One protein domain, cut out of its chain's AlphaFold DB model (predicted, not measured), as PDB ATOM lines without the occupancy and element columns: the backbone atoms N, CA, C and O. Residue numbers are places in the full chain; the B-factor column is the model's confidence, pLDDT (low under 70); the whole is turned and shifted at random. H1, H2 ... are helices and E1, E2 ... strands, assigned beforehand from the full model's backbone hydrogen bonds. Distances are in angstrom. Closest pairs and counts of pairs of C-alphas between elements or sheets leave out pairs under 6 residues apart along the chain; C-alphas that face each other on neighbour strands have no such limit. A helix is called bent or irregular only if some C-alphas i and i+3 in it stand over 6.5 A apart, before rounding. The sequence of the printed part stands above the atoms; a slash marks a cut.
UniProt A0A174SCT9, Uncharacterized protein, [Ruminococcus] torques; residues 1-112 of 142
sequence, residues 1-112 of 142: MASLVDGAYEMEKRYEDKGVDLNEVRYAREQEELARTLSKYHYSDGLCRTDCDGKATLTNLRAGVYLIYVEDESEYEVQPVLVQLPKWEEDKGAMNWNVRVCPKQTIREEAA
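Overview. This is residues 1 to 112 of the 142 residues of an uncharacterized protein of [Ruminococcus] torques (UniProt A0A174SCT9). A small curled sheet of four strands, E2 E1 E3 E5, has one helix, H2, packed on one face beside E5 and E3, while a long loop, residues 40 to 63, leaves the end of H2 and swings round to the other side before entering E3. The sheet's strand E5 is the middle of a bent path E4, E5, E6, and two small strand pairs lie off its two ends: E4 with E8 at one, the hairpin E6 and E7 at the other. The printed part has 112 residues, with two named helices and eight named strands in the order E1 E2 H1 H2 E3 E4 E5 E6 E7 E8; the three sheets are antiparallel. The class is mixed, helices and strands, with under half of the residues in named elements. The whole is compact, with a radius of gyration of the C-alphas of 15.0 A and spans of 48 by 35 by 26 A.

Along the chain. In the largest sheet, E2 is residues 8 to 11 and 9.7 A long, E1 is residues 2 to 5 and 9.3 A, and E3, residues 64 to 68, and E5, residues 81 to 85, are each 12.8 A from first to last C-alpha. E1 begins at C-alpha 2, (48.150, -3.734, 2.980). H2, residues 28 to 39, is 16.5 A long and ends at C-alpha 39, (42.091, 8.157, -1.021). H1, residues 13 to 16, is 5.1 A long. The short strands are E4, residues 76 to 78, 6.0 A; E6, residues 87 to 89, and E7, residues 94 to 96, each 6.3 A; and E8, residues 105 to 107, 7.0 A, ending at C-alpha 107, (37.247, 15.606, -18.011).

Arrangement. The sheet has the order E2 E1 E3 E5, with E2 and E5 as edge strands, and is curled like part of a barrel, the way across it turning by 91 degrees. E3 and E5 are antiparallel at 152 degrees, with N 66 and O 83 within hydrogen-bond range at 2.8 A. E1 and E3 are antiparallel at 166 degrees, with N 65 and O 2 at 2.9 A. E1 and E2 form a hairpin, with N 3 and O 10 at 2.9 A. H2 is on one face of this sheet, making two layers, a helix layer and a sheet layer, at a height over the sheet of 7.2 A. The closest C-alphas of H2 and E5 are those of Ala 35 and Val 81, 5.5 A apart. H2 lies over none of the strands, but only just, with 2 of its C-alphas falling on E5. E2, H1 with H2, and E3 make a split strand-helix-strand unit, two strands running the same way with helices between them along the chain and E1 between them in the sheet; its crossover is left-handed. H1 and H2 are apart, but only just, at 8.3 A. E4 runs on into E5 at 44 degrees, and E5 into E6 at 72 degrees. E4 and E8 are antiparallel at 155 degrees, with N 77 and O 106 at 2.8 A. E6 and E7 form a hairpin, with N 96 and O 87 at 2.8 A. E6 and E8 are apart. In H2 every O i to N i+4 pair is within hydrogen-bond range; H1 is too short for such a pair.

Size, cuts and confidence. The two C-alphas farthest apart, those of Asp 6 and Ala 112, are 49.3 A apart. The printed part has no cut. The links from H1 to H2, 11 residues, and from H2 to E3, 24 residues, are long. The mean pLDDT of the printed part is 90.6; residue 73 and residues 109 to 112 are under 70.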
ATOM      1  N   MET A   1      47.667   1.143   3.058       86.50
ATOM      2  CA  MET A   1      47.773   0.014   2.113       86.50
ATOM      3  C   MET A   1      47.898  -1.283   2.910       86.50
ATOM      4  O   MET A   1      47.744  -1.210   4.126       86.50
ATOM      5  N   ALA A   2      48.087  -2.445   2.278       94.94
ATOM      6  CA  ALA A   2      48.150  -3.734   2.980       94.94
ATOM      7  C   ALA A   2      49.276  -4.631   2.464       94.94
ATOM      8  O   ALA A   2      49.591  -4.600   1.274       94.94
ATOM      9  N   SER A   3      49.850  -5.442   3.349       96.25
ATOM     10  CA  SER A   3      50.863  -6.446   3.005       96.25
ATOM     11  C   SER A   3      50.211  -7.814   2.818       96.25
ATOM     12  O   SER A   3      49.243  -8.128   3.502       96.25
ATOM     13  N   LEU A   4      50.732  -8.628   1.898       95.44
ATOM     14  CA  LEU A   4      50.300 -10.020   1.746       95.44
ATOM     15  C   LEU A   4      51.137 -10.917   2.672       95.44
ATOM     16  O   LEU A   4      52.337 -11.076   2.443       95.44
ATOM     17  N   VAL A   5      50.504 -11.503   3.688       95.50
ATOM     18  CA  VAL A   5      51.122 -12.378   4.696       95.50
ATOM     19  C   VAL A   5      50.340 -13.686   4.739       95.50
ATOM     20  O   VAL A   5      49.131 -13.681   4.940       95.50
ATOM     21  N   ASP A   6      51.010 -14.807   4.464       92.44
ATOM     22  CA  ASP A   6      50.421 -16.157   4.481       92.44
ATOM     23  C   ASP A   6      49.089 -16.301   3.714       92.44
ATOM     24  O   ASP A   6      48.210 -17.084   4.069       92.44
ATOM     25  N   GLY A   7      48.946 -15.552   2.615       89.88
ATOM     26  CA  GLY A   7      47.757 -15.578   1.757       89.88
ATOM     27  C   GLY A   7      46.624 -14.640   2.183       89.88
ATOM     28  O   GLY A   7      45.619 -14.579   1.477       89.88
ATOM     29  N   ALA A   8      46.791 -13.885   3.270       94.62
ATOM     30  CA  ALA A   8      45.852 -12.870   3.738       94.62
ATOM     31  C   ALA A   8      46.447 -11.458   3.634       94.62
ATOM     32  O   ALA A   8      47.662 -11.258   3.694       94.62
ATOM     33  N   TYR A   9      45.582 -10.460   3.469       95.44
ATOM     34  CA  TYR A   9      45.971  -9.057   3.520       95.44
ATOM     35  C   TYR A   9      45.938  -8.537   4.948       95.44
ATOM     36  O   TYR A   9      44.880  -8.496   5.575       95.44
ATOM     37  N   GLU A  10      47.088  -8.068   5.415       95.75
ATOM     38  CA  GLU A  10      47.223  -7.340   6.669       95.75
ATOM     39  C   GLU A  10      47.264  -5.841   6.381       95.75
ATOM     40  O   GLU A  10      48.170  -5.339   5.704       95.75
ATOM     41  N   MET A  11      46.249  -5.127   6.866       94.31
ATOM     42  CA  MET A  11      46.152  -3.678   6.722       94.31
ATOM     43  C   MET A  11      47.289  -2.994   7.477       94.31
ATOM     44  O   MET A  11      47.658  -3.387   8.575       94.31
ATOM     45  N   GLU A  12      47.830  -1.920   6.915       93.38
ATOM     46  CA  GLU A  12      48.736  -1.063   7.669       93.38
ATOM     47  C   GLU A  12      48.030  -0.367   8.827       93.38
ATOM     48  O   GLU A  12      46.914   0.131   8.674       93.38
ATOM     49  N   LYS A  13      48.769  -0.162   9.919       92.31
ATOM     50  CA  LYS A  13      48.308   0.490  11.151       92.31
ATOM     51  C   LYS A  13      47.497   1.776  10.966       92.31
ATOM     52  O   LYS A  13      46.539   2.010  11.689       92.31
ATOM     53  N   ARG A  14      47.860   2.627  10.001       92.62
ATOM     54  CA  ARG A  14      47.141   3.891   9.723       92.62
ATOM     55  C   ARG A  14      45.758   3.697   9.079       92.62
ATOM     56  O   ARG A  14      45.000   4.654   8.980       92.62
ATOM     57  N   TYR A  15      45.450   2.484   8.626       90.56
ATOM     58  CA  TYR A  15      44.171   2.091   8.039       90.56
ATOM     59  C   TYR A  15      43.396   1.058   8.877       90.56
ATOM     60  O   TYR A  15      42.212   0.865   8.618       90.56
ATOM     61  N   GLU A  16      44.019   0.415   9.873       87.38
ATOM     62  CA  GLU A  16      43.386  -0.606  10.731       87.38
ATOM     63  C   GLU A  16      42.115  -0.097  11.433       87.38
ATOM     64  O   GLU A  16      41.118  -0.808  11.528       87.38
ATOM     65  N   ASP A  17      42.110   1.160  11.880       88.31
ATOM     66  CA  ASP A  17      40.985   1.775  12.591       88.31
ATOM     67  C   ASP A  17      39.869   2.283  11.657       88.31
ATOM     68  O   ASP A  17      38.897   2.880  12.123       88.31
ATOM     69  N   LYS A  18      39.991   2.073  10.339       88.38
ATOM     70  CA  LYS A  18      39.032   2.573   9.338       88.38
ATOM     71  C   LYS A  18      37.926   1.579   8.995       88.38
ATOM     72  O   LYS A  18      37.090   1.891   8.153       88.38
ATOM     73  N   GLY A  19      37.900   0.413   9.648       85.69
ATOM     74  CA  GLY A  19      36.857  -0.602   9.454       85.69
ATOM     75  C   GLY A  19      36.881  -1.233   8.063       85.69
ATOM     76  O   GLY A  19      35.831  -1.543   7.509       85.69
ATOM     77  N   VAL A  20      38.072  -1.365   7.476       87.06
ATOM     78  CA  VAL A  20      38.279  -1.901   6.128       87.06
ATOM     79  C   VAL A  20      38.960  -3.256   6.222       87.06
ATOM     80  O   VAL A  20      40.062  -3.341   6.762       87.06
ATOM     81  N   ASP A  21      38.353  -4.278   5.621       91.69
ATOM     82  CA  ASP A  21      38.978  -5.582   5.405       91.69
ATOM     83  C   ASP A  21      39.070  -5.885   3.903       91.69
ATOM     84  O   ASP A  21      38.070  -6.097   3.217       91.69
ATOM     85  N   LEU A  22      40.296  -5.908   3.373       93.56
ATOM     86  CA  LEU A  22      40.542  -6.217   1.962       93.56
ATOM     87  C   LEU A  22      40.307  -7.695   1.615       93.56
ATOM     88  O   LEU A  22      40.163  -8.014   0.437       93.56
ATOM     89  N   ASN A  23      40.265  -8.593   2.600       93.75
ATOM     90  CA  ASN A  23      40.024 -10.023   2.384       93.75
ATOM     91  C   ASN A  23      38.544 -10.331   2.104       93.75
ATOM     92  O   ASN A  23      38.225 -11.378   1.522       93.75
ATOM     93  N   GLU A  24      37.649  -9.419   2.492       94.06
ATOM     94  CA  GLU A  24      36.201  -9.534   2.308       94.06
ATOM     95  C   GLU A  24      35.707  -8.926   0.990       94.06
ATOM     96  O   GLU A  24      34.618  -9.271   0.536       94.06
ATOM     97  N   VAL A  25      36.510  -8.087   0.326       92.50
ATOM     98  CA  VAL A  25      36.139  -7.443  -0.944       92.50
ATOM     99  C   VAL A  25      36.043  -8.487  -2.060       92.50
ATOM    100  O   VAL A  25      37.015  -9.187  -2.362       92.50
ATOM    101  N   ARG A  26      34.873  -8.589  -2.704       89.94
ATOM    102  CA  ARG A  26      34.632  -9.560  -3.793       89.94
ATOM    103  C   ARG A  26      34.319  -8.898  -5.123       89.94
ATOM    104  O   ARG A  26      34.660  -9.449  -6.169       89.94
ATOM    105  N   TYR A  27      33.662  -7.742  -5.097       91.62
ATOM    106  CA  TYR A  27      33.135  -7.122  -6.306       91.62
ATOM    107  C   TYR A  27      33.932  -5.888  -6.722       91.62
ATOM    108  O   TYR A  27      34.370  -5.085  -5.900       91.62
ATOM    109  N   ALA A  28      34.038  -5.676  -8.036       90.31
ATOM    110  CA  ALA A  28      34.736  -4.519  -8.602       90.31
ATOM    111  C   ALA A  28      34.165  -3.178  -8.105       90.31
ATOM    112  O   ALA A  28      34.910  -2.223  -7.904       90.31
ATOM    113  N   ARG A  29      32.846  -3.116  -7.876       92.19
ATOM    114  CA  ARG A  29      32.182  -1.924  -7.339       92.19
ATOM    115  C   ARG A  29      32.633  -1.610  -5.911       92.19
ATOM    116  O   ARG A  29      32.959  -0.463  -5.634       92.19
ATOM    117  N   GLU A  30      32.689  -2.618  -5.042       94.00
ATOM    118  CA  GLU A  30      33.165  -2.462  -3.660       94.00
ATOM    119  C   GLU A  30      34.619  -1.995  -3.644       94.00
ATOM    120  O   GLU A  30      34.969  -1.073  -2.916       94.00
ATOM    121  N   GLN A  31      35.459  -2.574  -4.507       94.44
ATOM    122  CA  GLN A  31      36.854  -2.169  -4.648       94.44
ATOM    123  C   GLN A  31      36.991  -0.707  -5.106       94.44
ATOM    124  O   GLN A  31      37.857   0.011  -4.607       94.44
ATOM    125  N   GLU A  32      36.146  -0.250  -6.034       94.12
ATOM    126  CA  GLU A  32      36.141   1.140  -6.506       94.12
ATOM    127  C   GLU A  32      35.669   2.115  -5.413       94.12
ATOM    128  O   GLU A  32      36.326   3.126  -5.155       94.12
ATOM    129  N   GLU A  33      34.561   1.810  -4.735       94.31
ATOM    130  CA  GLU A  33      34.033   2.616  -3.626       94.31
ATOM    131  C   GLU A  33      35.034   2.686  -2.462       94.31
ATOM    132  O   GLU A  33      35.250   3.752  -1.869       94.31
ATOM    133  N   LEU A  34      35.716   1.575  -2.186       95.44
ATOM    134  CA  LEU A  34      36.757   1.509  -1.178       95.44
ATOM    135  C   LEU A  34      37.976   2.352  -1.564       95.44
ATOM    136  O   LEU A  34      38.432   3.152  -0.751       95.44
ATOM    137  N   ALA A  35      38.474   2.243  -2.799       96.06
ATOM    138  CA  ALA A  35      39.599   3.051  -3.275       96.06
ATOM    139  C   ALA A  35      39.318   4.557  -3.128       96.06
ATOM    140  O   ALA A  35      40.160   5.301  -2.624       96.06
ATOM    141  N   ARG A  36      38.103   4.992  -3.493       94.69
ATOM    142  CA  ARG A  36      37.644   6.384  -3.331       94.69
ATOM    143  C   ARG A  36      37.541   6.822  -1.881       94.69
ATOM    144  O   ARG A  36      37.767   7.987  -1.572       94.69
ATOM    145  N   THR A  37      37.145   5.922  -0.991       94.81
ATOM    146  CA  THR A  37      37.041   6.231   0.437       94.81
ATOM    147  C   THR A  37      38.428   6.359   1.050       94.81
ATOM    148  O   THR A  37      38.712   7.338   1.736       94.81
ATOM    149  N   LEU A  38      39.319   5.415   0.743       94.88
ATOM    150  CA  LEU A  38      40.679   5.385   1.266       94.88
ATOM    151  C   LEU A  38      41.545   6.549   0.760       94.88
ATOM    152  O   LEU A  38      42.409   7.019   1.502       94.88
ATOM    153  N   SER A  39      41.317   7.039  -0.463       94.12
ATOM    154  CA  SER A  39      42.091   8.157  -1.021       94.12
ATOM    155  C   SER A  39      41.847   9.479  -0.290       94.12
ATOM    156  O   SER A  39      42.739  10.318  -0.247       94.12
ATOM    157  N   LYS A  40      40.686   9.653   0.357       93.38
ATOM    158  CA  LYS A  40      40.341  10.870   1.122       93.38
ATOM    159  C   LYS A  40      41.206  11.085   2.363       93.38
ATOM    160  O   LYS A  40      41.209  12.178   2.916       93.38
ATOM    161  N   TYR A  41      41.916  10.056   2.826       92.62
ATOM    162  CA  TYR A  41      42.842  10.193   3.951       92.62
ATOM    163  C   TYR A  41      44.197  10.783   3.542       92.62
ATOM    164  O   TYR A  41      44.961  11.161   4.425       92.62
ATOM    165  N   HIS A  42      44.499  10.858   2.238       89.88
ATOM    166  CA  HIS A  42      45.747  11.416   1.703       89.88
ATOM    167  C   HIS A  42      47.025  10.841   2.345       89.88
ATOM    168  O   HIS A  42      48.045  11.515   2.466       89.88
ATOM    169  N   TYR A  43      46.989   9.577   2.780       91.81
ATOM    170  CA  TYR A  43      48.202   8.885   3.201       91.81
ATOM    171  C   TYR A  43      48.996   8.465   1.969       91.81
ATOM    172  O   TYR A  43      48.435   7.943   1.003       91.81
ATOM    173  N   SER A  44      50.301   8.698   2.006       89.31
ATOM    174  CA  SER A  44      51.209   8.405   0.904       89.31
ATOM    175  C   SER A  44      52.451   7.690   1.425       89.31
ATOM    176  O   SER A  44      52.941   7.986   2.515       89.31
ATOM    177  N   ASP A  45      52.943   6.734   0.639       89.06
ATOM    178  CA  ASP A  45      54.217   6.028   0.859       89.06
ATOM    179  C   ASP A  45      55.285   6.443  -0.149       89.06
ATOM    180  O   ASP A  45      56.391   5.903  -0.162       89.06
ATOM    181  N   GLY A  46      54.941   7.386  -1.019       90.56
ATOM    182  CA  GLY A  46      55.782   7.845  -2.103       90.56
ATOM    183  C   GLY A  46      54.966   8.553  -3.173       90.56
ATOM    184  O   GLY A  46      53.774   8.308  -3.348       90.56
ATOM    185  N   LEU A  47      55.645   9.418  -3.915       91.12
ATOM    186  CA  LEU A  47      55.087  10.126  -5.055       91.12
ATOM    187  C   LEU A  47      55.752   9.618  -6.333       91.12
ATOM    188  O   LEU A  47      56.956   9.354  -6.363       91.12
ATOM    189  N   CYS A  48      54.977   9.520  -7.405       90.50
ATOM    190  CA  CYS A  48      55.502   9.336  -8.749       90.50
ATOM    191  C   CYS A  48      54.858  10.360  -9.681       90.50
ATOM    192  O   CYS A  48      53.742  10.818  -9.442       90.50
ATOM    193  N   ARG A  49      55.578  10.734 -10.737       91.12
ATOM    194  CA  ARG A  49      55.094  11.661 -11.759       91.12
ATOM    195  C   ARG A  49      54.974  10.919 -13.078       91.12
ATOM    196  O   ARG A  49      55.819  10.081 -13.391       91.12
ATOM    197  N   THR A  50      53.930  11.231 -13.831       90.31
ATOM    198  CA  THR A  50      53.773  10.730 -15.191       90.31
ATOM    199  C   THR A  50      54.811  11.347 -16.128       90.31
ATOM    200  O   THR A  50      55.201  12.508 -15.978       90.31
ATOM    201  N   ASP A  51      55.283  10.553 -17.082       93.31
ATOM    202  CA  ASP A  51      56.117  11.010 -18.190       93.31
ATOM    203  C   ASP A  51      55.280  11.719 -19.276       93.31
ATOM    204  O   ASP A  51      54.077  11.945 -19.124       93.31
ATOM    205  N   CYS A  52      55.920  12.086 -20.389       92.88
ATOM    206  CA  CYS A  52      55.251  12.733 -21.522       92.88
ATOM    207  C   CYS A  52      54.187  11.858 -22.211       92.88
ATOM    208  O   CYS A  52      53.344  12.403 -22.920       92.88
ATOM    209  N   ASP A  53      54.188  10.543 -21.975       91.69
ATOM    210  CA  ASP A  53      53.168   9.615 -22.465       91.69
ATOM    211  C   ASP A  53      52.030   9.406 -21.444       91.69
ATOM    212  O   ASP A  53      51.148   8.571 -21.663       91.69
ATOM    213  N   GLY A  54      52.057  10.100 -20.301       88.56
ATOM    214  CA  GLY A  54      51.088   9.908 -19.225       88.56
ATOM    215  C   GLY A  54      51.315   8.633 -18.404       88.56
ATOM    216  O   GLY A  54      50.387   8.162 -17.747       88.56
ATOM    217  N   LYS A  55      52.517   8.039 -18.430       92.75
ATOM    218  CA  LYS A  55      52.829   6.780 -17.729       92.75
ATOM    219  C   LYS A  55      53.669   7.036 -16.484       92.75
ATOM    220  O   LYS A  55      54.578   7.855 -16.494       92.75
ATOM    221  N   ALA A  56      53.410   6.276 -15.425       93.44
ATOM    222  CA  ALA A  56      54.254   6.226 -14.235       93.44
ATOM    223  C   ALA A  56      54.665   4.775 -13.958       93.44
ATOM    224  O   ALA A  56      53.878   3.850 -14.169       93.44
ATOM    225  N   THR A  57      55.901   4.574 -13.500       94.75
ATOM    226  CA  THR A  57      56.433   3.248 -13.162       94.75
ATOM    227  C   THR A  57      56.914   3.239 -11.718       94.75
ATOM    228  O   THR A  57      57.761   4.042 -11.333       94.75
ATOM    229  N   LEU A  58      56.390   2.300 -10.935       94.50
ATOM    230  CA  LEU A  58      56.814   2.010  -9.568       94.50
ATOM    231  C   LEU A  58      57.562   0.672  -9.584       94.50
ATOM    232  O   LEU A  58      57.099  -0.287 -10.198       94.50
ATOM    233  N   THR A  59      58.727   0.606  -8.939       94.06
ATOM    234  CA  THR A  59      59.587  -0.592  -8.921       94.06
ATOM    235  C   THR A  59      59.925  -0.994  -7.490       94.06
ATOM    236  O   THR A  59      59.729  -0.210  -6.563       94.06
ATOM    237  N   ASN A  60      60.431  -2.218  -7.302       93.75
ATOM    238  CA  ASN A  60      60.822  -2.762  -5.993       93.75
ATOM    239  C   ASN A  60      59.682  -2.780  -4.957       93.75
ATOM    240  O   ASN A  60      59.910  -2.644  -3.754       93.75
ATOM    241  N   LEU A  61      58.447  -2.952  -5.433       94.00
ATOM    242  CA  LEU A  61      57.272  -3.118  -4.586       94.00
ATOM    243  C   LEU A  61      57.265  -4.517  -3.953       94.00
ATOM    244  O   LEU A  61      57.677  -5.500  -4.571       94.00
ATOM    245  N   ARG A  62      56.796  -4.598  -2.706       94.88
ATOM    246  CA  ARG A  62      56.594  -5.864  -1.988       94.88
ATOM    247  C   ARG A  62      55.230  -6.458  -2.347       94.88
ATOM    248  O   ARG A  62      54.400  -5.804  -2.972       94.88
ATOM    249  N   ALA A  63      54.993  -7.707  -1.954       96.69
ATOM    250  CA  ALA A  63      53.678  -8.314  -2.119       96.69
ATOM    251  C   ALA A  63      52.639  -7.621  -1.216       96.69
ATOM    252  O   ALA A  63      52.885  -7.417  -0.024       96.69
ATOM    253  N   GLY A  64      51.484  -7.265  -1.771       96.56
ATOM    254  CA  GLY A  64      50.442  -6.524  -1.073       96.56
ATOM    255  C   GLY A  64      49.423  -5.872  -2.003       96.56
ATOM    256  O   GLY A  64      49.343  -6.178  -3.195       96.56
ATOM    257  N   VAL A  65      48.638  -4.954  -1.443       96.31
ATOM    258  CA  VAL A  65      47.661  -4.131  -2.168       96.31
ATOM    259  C   VAL A  65      48.027  -2.670  -2.009       96.31
ATOM    260  O   VAL A  65      48.095  -2.170  -0.889       96.31
ATOM    261  N   TYR A  66      48.193  -1.982  -3.131       95.88
ATOM    262  CA  TYR A  66      48.579  -0.579  -3.214       95.88
ATOM    263  C   TYR A  66      47.389   0.292  -3.600       95.88
ATOM    264  O   TYR A  66      46.632  -0.057  -4.501       95.88
ATOM    265  N   LEU A  67      47.239   1.443  -2.946       96.00
ATOM    266  CA  LEU A  67      46.294   2.478  -3.356       96.00
ATOM    267  C   LEU A  67      47.039   3.499  -4.213       96.00
ATOM    268  O   LEU A  67      47.972   4.134  -3.731       96.00
ATOM    269  N   ILE A  68      46.612   3.668  -5.460       94.88
ATOM    270  CA  ILE A  68      47.158   4.671  -6.373       94.88
ATOM    271  C   ILE A  68      46.095   5.743  -6.591       94.88
ATOM    272  O   ILE A  68      44.975   5.438  -7.001       94.88
ATOM    273  N   TYR A  69      46.448   6.992  -6.312       93.81
ATOM    274  CA  TYR A  69      45.599   8.163  -6.511       93.81
ATOM    275  C   TYR A  69      46.457   9.354  -6.944       93.81
ATOM    276  O   TYR A  69      47.678   9.338  -6.795       93.81
ATOM    277  N   VAL A  70      45.813  10.363  -7.520       91.19
ATOM    278  CA  VAL A  70      46.480  11.583  -7.978       91.19
ATOM    279  C   VAL A  70      46.434  12.628  -6.860       91.19
ATOM    280  O   VAL A  70      45.373  12.847  -6.281       91.19
ATOM    281  N   GLU A  71      47.578  13.248  -6.550       86.81
ATOM    282  CA  GLU A  71      47.656  14.383  -5.613       86.81
ATOM    283  C   GLU A  71      47.379  15.732  -6.285       86.81
ATOM    284  O   GLU A  71      46.743  16.586  -5.674       86.81
ATOM    285  N   ASP A  72      47.866  15.933  -7.513       80.38
ATOM    286  CA  ASP A  72      47.813  17.232  -8.192       80.38
ATOM    287  C   ASP A  72      46.607  17.341  -9.128       80.38
ATOM    288  O   ASP A  72      46.292  16.427  -9.897       80.38
ATOM    289  N   GLU A  73      45.925  18.477  -9.073       64.81
ATOM    290  CA  GLU A  73      44.722  18.696  -9.857       64.81
ATOM    291  C   GLU A  73      45.081  18.990 -11.315       64.81
ATOM    292  O   GLU A  73      45.737  19.978 -11.638       64.81
ATOM    293  N   SER A  74      44.617  18.127 -12.215       71.81
ATOM    294  CA  SER A  74      44.685  18.350 -13.658       71.81
ATOM    295  C   SER A  74      43.300  18.681 -14.220       71.81
ATOM    296  O   SER A  74      42.292  18.614 -13.516       71.81
ATOM    297  N   GLU A  75      43.228  18.972 -15.519       80.50
ATOM    298  CA  GLU A  75      41.959  19.080 -16.262       80.50
ATOM    299  C   GLU A  75      41.116  17.788 -16.200       80.50
ATOM    300  O   GLU A  75      39.909  17.805 -16.456       80.50
ATOM    301  N   TYR A  76      41.743  16.668 -15.830       83.06
ATOM    302  CA  TYR A  76      41.113  15.369 -15.663       83.06
ATOM    303  C   TYR A  76      40.930  15.025 -14.184       83.06
ATOM    304  O   TYR A  76      41.844  15.140 -13.364       83.06
ATOM    305  N   GLU A  77      39.747  14.517 -13.861       87.12
ATOM    306  CA  GLU A  77      39.525  13.723 -12.664       87.12
ATOM    307  C   GLU A  77      39.986  12.291 -12.942       87.12
ATOM    308  O   GLU A  77      39.493  11.629 -13.857       87.12
ATOM    309  N   VAL A  78      40.936  11.805 -12.144       90.25
ATOM    310  CA  VAL A  78      41.440  10.432 -12.224       90.25
ATOM    311  C   VAL A  78      40.950   9.661 -11.010       90.25
ATOM    312  O   VAL A  78      41.183  10.054  -9.868       90.25
ATOM    313  N   GLN A  79      40.270   8.544 -11.255       92.50
ATOM    314  CA  GLN A  79      39.702   7.733 -10.188       92.50
ATOM    315  C   GLN A  79      40.801   6.925  -9.484       92.50
ATOM    316  O   GLN A  79      41.612   6.281 -10.161       92.50
ATOM    317  N   PRO A  80      40.825   6.918  -8.138       95.31
ATOM    318  CA  PRO A  80      41.778   6.124  -7.377       95.31
ATOM    319  C   PRO A  80      41.543   4.629  -7.601       95.31
ATOM    320  O   PRO A  80      40.412   4.184  -7.803       95.31
ATOM    321  N   VAL A  81      42.614   3.838  -7.541       95.69
ATOM    322  CA  VAL A  81      42.576   2.400  -7.825       95.69
ATOM    323  C   VAL A  81      43.367   1.601  -6.793       95.69
ATOM    324  O   VAL A  81      44.462   1.989  -6.390       95.69
ATOM    325  N   LEU A  82      42.810   0.460  -6.380       95.88
ATOM    326  CA  LEU A  82      43.516  -0.554  -5.598       95.88
ATOM    327  C   LEU A  82      44.183  -1.558  -6.542       95.88
ATOM    328  O   LEU A  82      43.513  -2.156  -7.386       95.88
ATOM    329  N   VAL A  83      45.490  -1.754  -6.389       95.31
ATOM    330  CA  VAL A  83      46.321  -2.611  -7.238       95.31
ATOM    331  C   VAL A  83      46.933  -3.723  -6.397       95.31
ATOM    332  O   VAL A  83      47.731  -3.461  -5.501       95.31
ATOM    333  N   GLN A  84      46.572  -4.966  -6.699       94.81
ATOM    334  CA  GLN A  84      47.157  -6.152  -6.078       94.81
ATOM    335  C   GLN A  84      48.481  -6.520  -6.756       94.81
ATOM    336  O   GLN A  84      48.561  -6.549  -7.988       94.81
ATOM    337  N   LEU A  85      49.492  -6.857  -5.955       95.38
ATOM    338  CA  LEU A  85      50.785  -7.342  -6.416       95.38
ATOM    339  C   LEU A  85      51.280  -8.515  -5.543       95.38
ATOM    340  O   LEU A  85      51.358  -8.358  -4.329       95.38
ATOM    341  N   PRO A  86      51.667  -9.667  -6.117       94.69
ATOM    342  CA  PRO A  86      51.417 -10.064  -7.498       94.69
ATOM    343  C   PRO A  86      49.929 -10.356  -7.738       94.69
ATOM    344  O   PRO A  86      49.162 -10.573  -6.800       94.69
ATOM    345  N   LYS A  87      49.527 -10.403  -9.008       92.75
ATOM    346  CA  LYS A  87      48.178 -10.810  -9.423       92.75
ATOM    347  C   LYS A  87      48.233 -12.174 -10.106       92.75
ATOM    348  O   LYS A  87      49.084 -12.381 -10.963       92.75
ATOM    349  N   TRP A  88      47.315 -13.083  -9.781       92.19
ATOM    350  CA  TRP A  88      47.191 -14.348 -10.511       92.19
ATOM    351  C   TRP A  88      46.751 -14.103 -11.962       92.19
ATOM    352  O   TRP A  88      45.772 -13.395 -12.208       92.19
ATOM    353  N   GLU A  89      47.481 -14.668 -12.921       94.25
ATOM    354  CA  GLU A  89      47.169 -14.604 -14.348       94.25
ATOM    355  C   GLU A  89      46.760 -16.000 -14.827       94.25
ATOM    356  O   GLU A  89      47.608 -16.876 -15.008       94.25
ATOM    357  N   GLU A  90      45.449 -16.207 -14.995       92.62
ATOM    358  CA  GLU A  90      44.859 -17.520 -15.301       92.62
ATOM    359  C   GLU A  90      45.451 -18.143 -16.568       92.62
ATOM    360  O   GLU A  90      45.873 -19.296 -16.531       92.62
ATOM    361  N   ASP A  91      45.591 -17.357 -17.640       93.88
ATOM    362  CA  ASP A  91      46.125 -17.817 -18.930       93.88
ATOM    363  C   ASP A  91      47.552 -18.372 -18.833       93.88
ATOM    364  O   ASP A  91      47.955 -19.227 -19.621       93.88
ATOM    365  N   LYS A  92      48.337 -17.883 -17.867       92.69
ATOM    366  CA  LYS A  92      49.721 -18.320 -17.642       92.69
ATOM    367  C   LYS A  92      49.851 -19.328 -16.508       92.69
ATOM    368  O   LYS A  92      50.936 -19.880 -16.332       92.69
ATOM    369  N   GLY A  93      48.795 -19.534 -15.717       95.19
ATOM    370  CA  GLY A  93      48.838 -20.346 -14.502       95.19
ATOM    371  C   GLY A  93      49.923 -19.889 -13.521       95.19
ATOM    372  O   GLY A  93      50.563 -20.723 -12.882       95.19
ATOM    373  N   ALA A  94      50.192 -18.580 -13.453       95.31
ATOM    374  CA  ALA A  94      51.299 -18.030 -12.681       95.31
ATOM    375  C   ALA A  94      50.972 -16.657 -12.082       95.31
ATOM    376  O   ALA A  94      50.113 -15.916 -12.561       95.31
ATOM    377  N   MET A  95      51.709 -16.300 -11.030       94.50
ATOM    378  CA  MET A  95      51.662 -14.973 -10.420       94.50
ATOM    379  C   MET A  95      52.390 -13.948 -11.299       94.50
ATOM    380  O   MET A  95      53.585 -14.082 -11.567       94.50
ATOM    381  N   ASN A  96      51.683 -12.896 -11.709       95.88
ATOM    382  CA  ASN A  96      52.229 -11.777 -12.458       95.88
ATOM    383  C   ASN A  96      52.693 -10.649 -11.518       95.88
ATOM    384  O   ASN A  96      51.897 -10.025 -10.813       95.88
ATOM    385  N   TRP A  97      53.996 -10.370 -11.564       95.69
ATOM    386  CA  TRP A  97      54.662  -9.281 -10.842       95.69
ATOM    387  C   TRP A  97      54.772  -7.983 -11.654       95.69
ATOM    388  O   TRP A  97      55.095  -6.935 -11.111       95.69
ATOM    389  N   ASN A  98      54.496  -8.033 -12.955       94.94
ATOM    390  CA  ASN A  98      54.496  -6.874 -13.838       94.94
ATOM    391  C   ASN A  98      53.049  -6.475 -14.123       94.94
ATOM    392  O   ASN A  98      52.479  -6.782 -15.174       94.94
ATOM    393  N   VAL A  99      52.434  -5.813 -13.144       95.38
ATOM    394  CA  VAL A  99      51.042  -5.368 -13.233       95.38
ATOM    395  C   VAL A  99      50.982  -3.998 -13.905       95.38
ATOM    396  O   VAL A  99      51.609  -3.040 -13.458       95.38
ATOM    397  N   ARG A 100      50.195  -3.897 -14.979       94.25
ATOM    398  CA  ARG A 100      49.858  -2.631 -15.636       94.25
ATOM    399  C   ARG A 100      48.420  -2.269 -15.298       94.25
ATOM    400  O   ARG A 100      47.526  -3.098 -15.451       94.25
ATOM    401  N   VAL A 101      48.203  -1.023 -14.897       93.44
ATOM    402  CA  VAL A 101      46.870  -0.463 -14.666       93.44
ATOM    403  C   VAL A 101      46.677   0.787 -15.510       93.44
ATOM    404  O   VAL A 101      47.618   1.546 -15.734       93.44
ATOM    405  N   CYS A 102      45.451   0.989 -15.980       92.62
ATOM    406  CA  CYS A 102      45.017   2.207 -16.653       92.62
ATOM    407  C   CYS A 102      43.875   2.792 -15.814       92.62
ATOM    408  O   CYS A 102      42.756   2.277 -15.900       92.62
ATOM    409  N   PRO A 103      44.149   3.784 -14.949       89.88
ATOM    410  CA  PRO A 103      43.118   4.415 -14.133       89.88
ATOM    411  C   PRO A 103      41.999   4.998 -14.999       89.88
ATOM    412  O   PRO A 103      42.239   5.479 -16.109       89.88
ATOM    413  N   LYS A 104      40.764   4.966 -14.491       90.88
ATOM    414  CA  LYS A 104      39.634   5.627 -15.153       90.88
ATOM    415  C   LYS A 104      39.806   7.141 -15.027       90.88
ATOM    416  O   LYS A 104      40.138   7.626 -13.948       90.88
ATOM    417  N   GLN A 105      39.542   7.867 -16.108       88.88
ATOM    418  CA  GLN A 105      39.658   9.324 -16.159       88.88
ATOM    419  C   GLN A 105      38.427   9.956 -16.812       88.88
ATOM    420  O   GLN A 105      37.873   9.397 -17.761       88.88
ATOM    421  N   THR A 106      38.026  11.121 -16.317       88.12
ATOM    422  CA  THR A 106      36.951  11.958 -16.867       88.12
ATOM    423  C   THR A 106      37.412  13.409 -16.924       88.12
ATOM    424  O   THR A 106      38.159  13.857 -16.061       88.12
ATOM    425  N   ILE A 107      36.994  14.158 -17.948       84.94
ATOM    426  CA  ILE A 107      37.247  15.606 -18.011       84.94
ATOM    427  C   ILE A 107      36.423  16.272 -16.903       84.94
ATOM    428  O   ILE A 107      35.242  15.952 -16.755       84.94
ATOM    429  N   ARG A 108      37.022  17.182 -16.126       75.06
ATOM    430  CA  ARG A 108      36.279  17.970 -15.129       75.06
ATOM    431  C   ARG A 108      35.277  18.887 -15.847       75.06
ATOM    432  O   ARG A 108      35.648  19.601 -16.776       75.06
ATOM    433  N   GLU A 109      34.015  18.890 -15.413       67.56
ATOM    434  CA  GLU A 109      32.919  19.615 -16.090       67.56
ATOM    435  C   GLU A 109      33.160  21.133 -16.228       67.56
ATOM    436  O   GLU A 109      32.664  21.744 -17.172       67.56
ATOM    437  N   GLU A 110      33.997  21.748 -15.383       57.59
ATOM    438  CA  GLU A 110      34.353  23.176 -15.491       57.59
ATOM    439  C   GLU A 110      35.184  23.533 -16.743       57.59
ATOM    440  O   GLU A 110      35.287  24.707 -17.108       57.59
ATOM    441  N   ALA A 111      35.759  22.546 -17.442       51.09
ATOM    442  CA  ALA A 111      36.591  22.766 -18.629       51.09
ATOM    443  C   ALA A 111      35.799  22.815 -19.952       51.09
ATOM    444  O   ALA A 111      36.329  23.254 -20.976       51.09
ATOM    445  N   ALA A 112      34.520  22.423 -19.961       50.03
ATOM    446  CA  ALA A 112      33.680  22.529 -21.149       50.03
ATOM    447  C   ALA A 112      33.112  23.951 -21.282       50.03
ATOM    448  O   ALA A 112      31.936  24.203 -21.031       50.03
TER     449      ALA A 112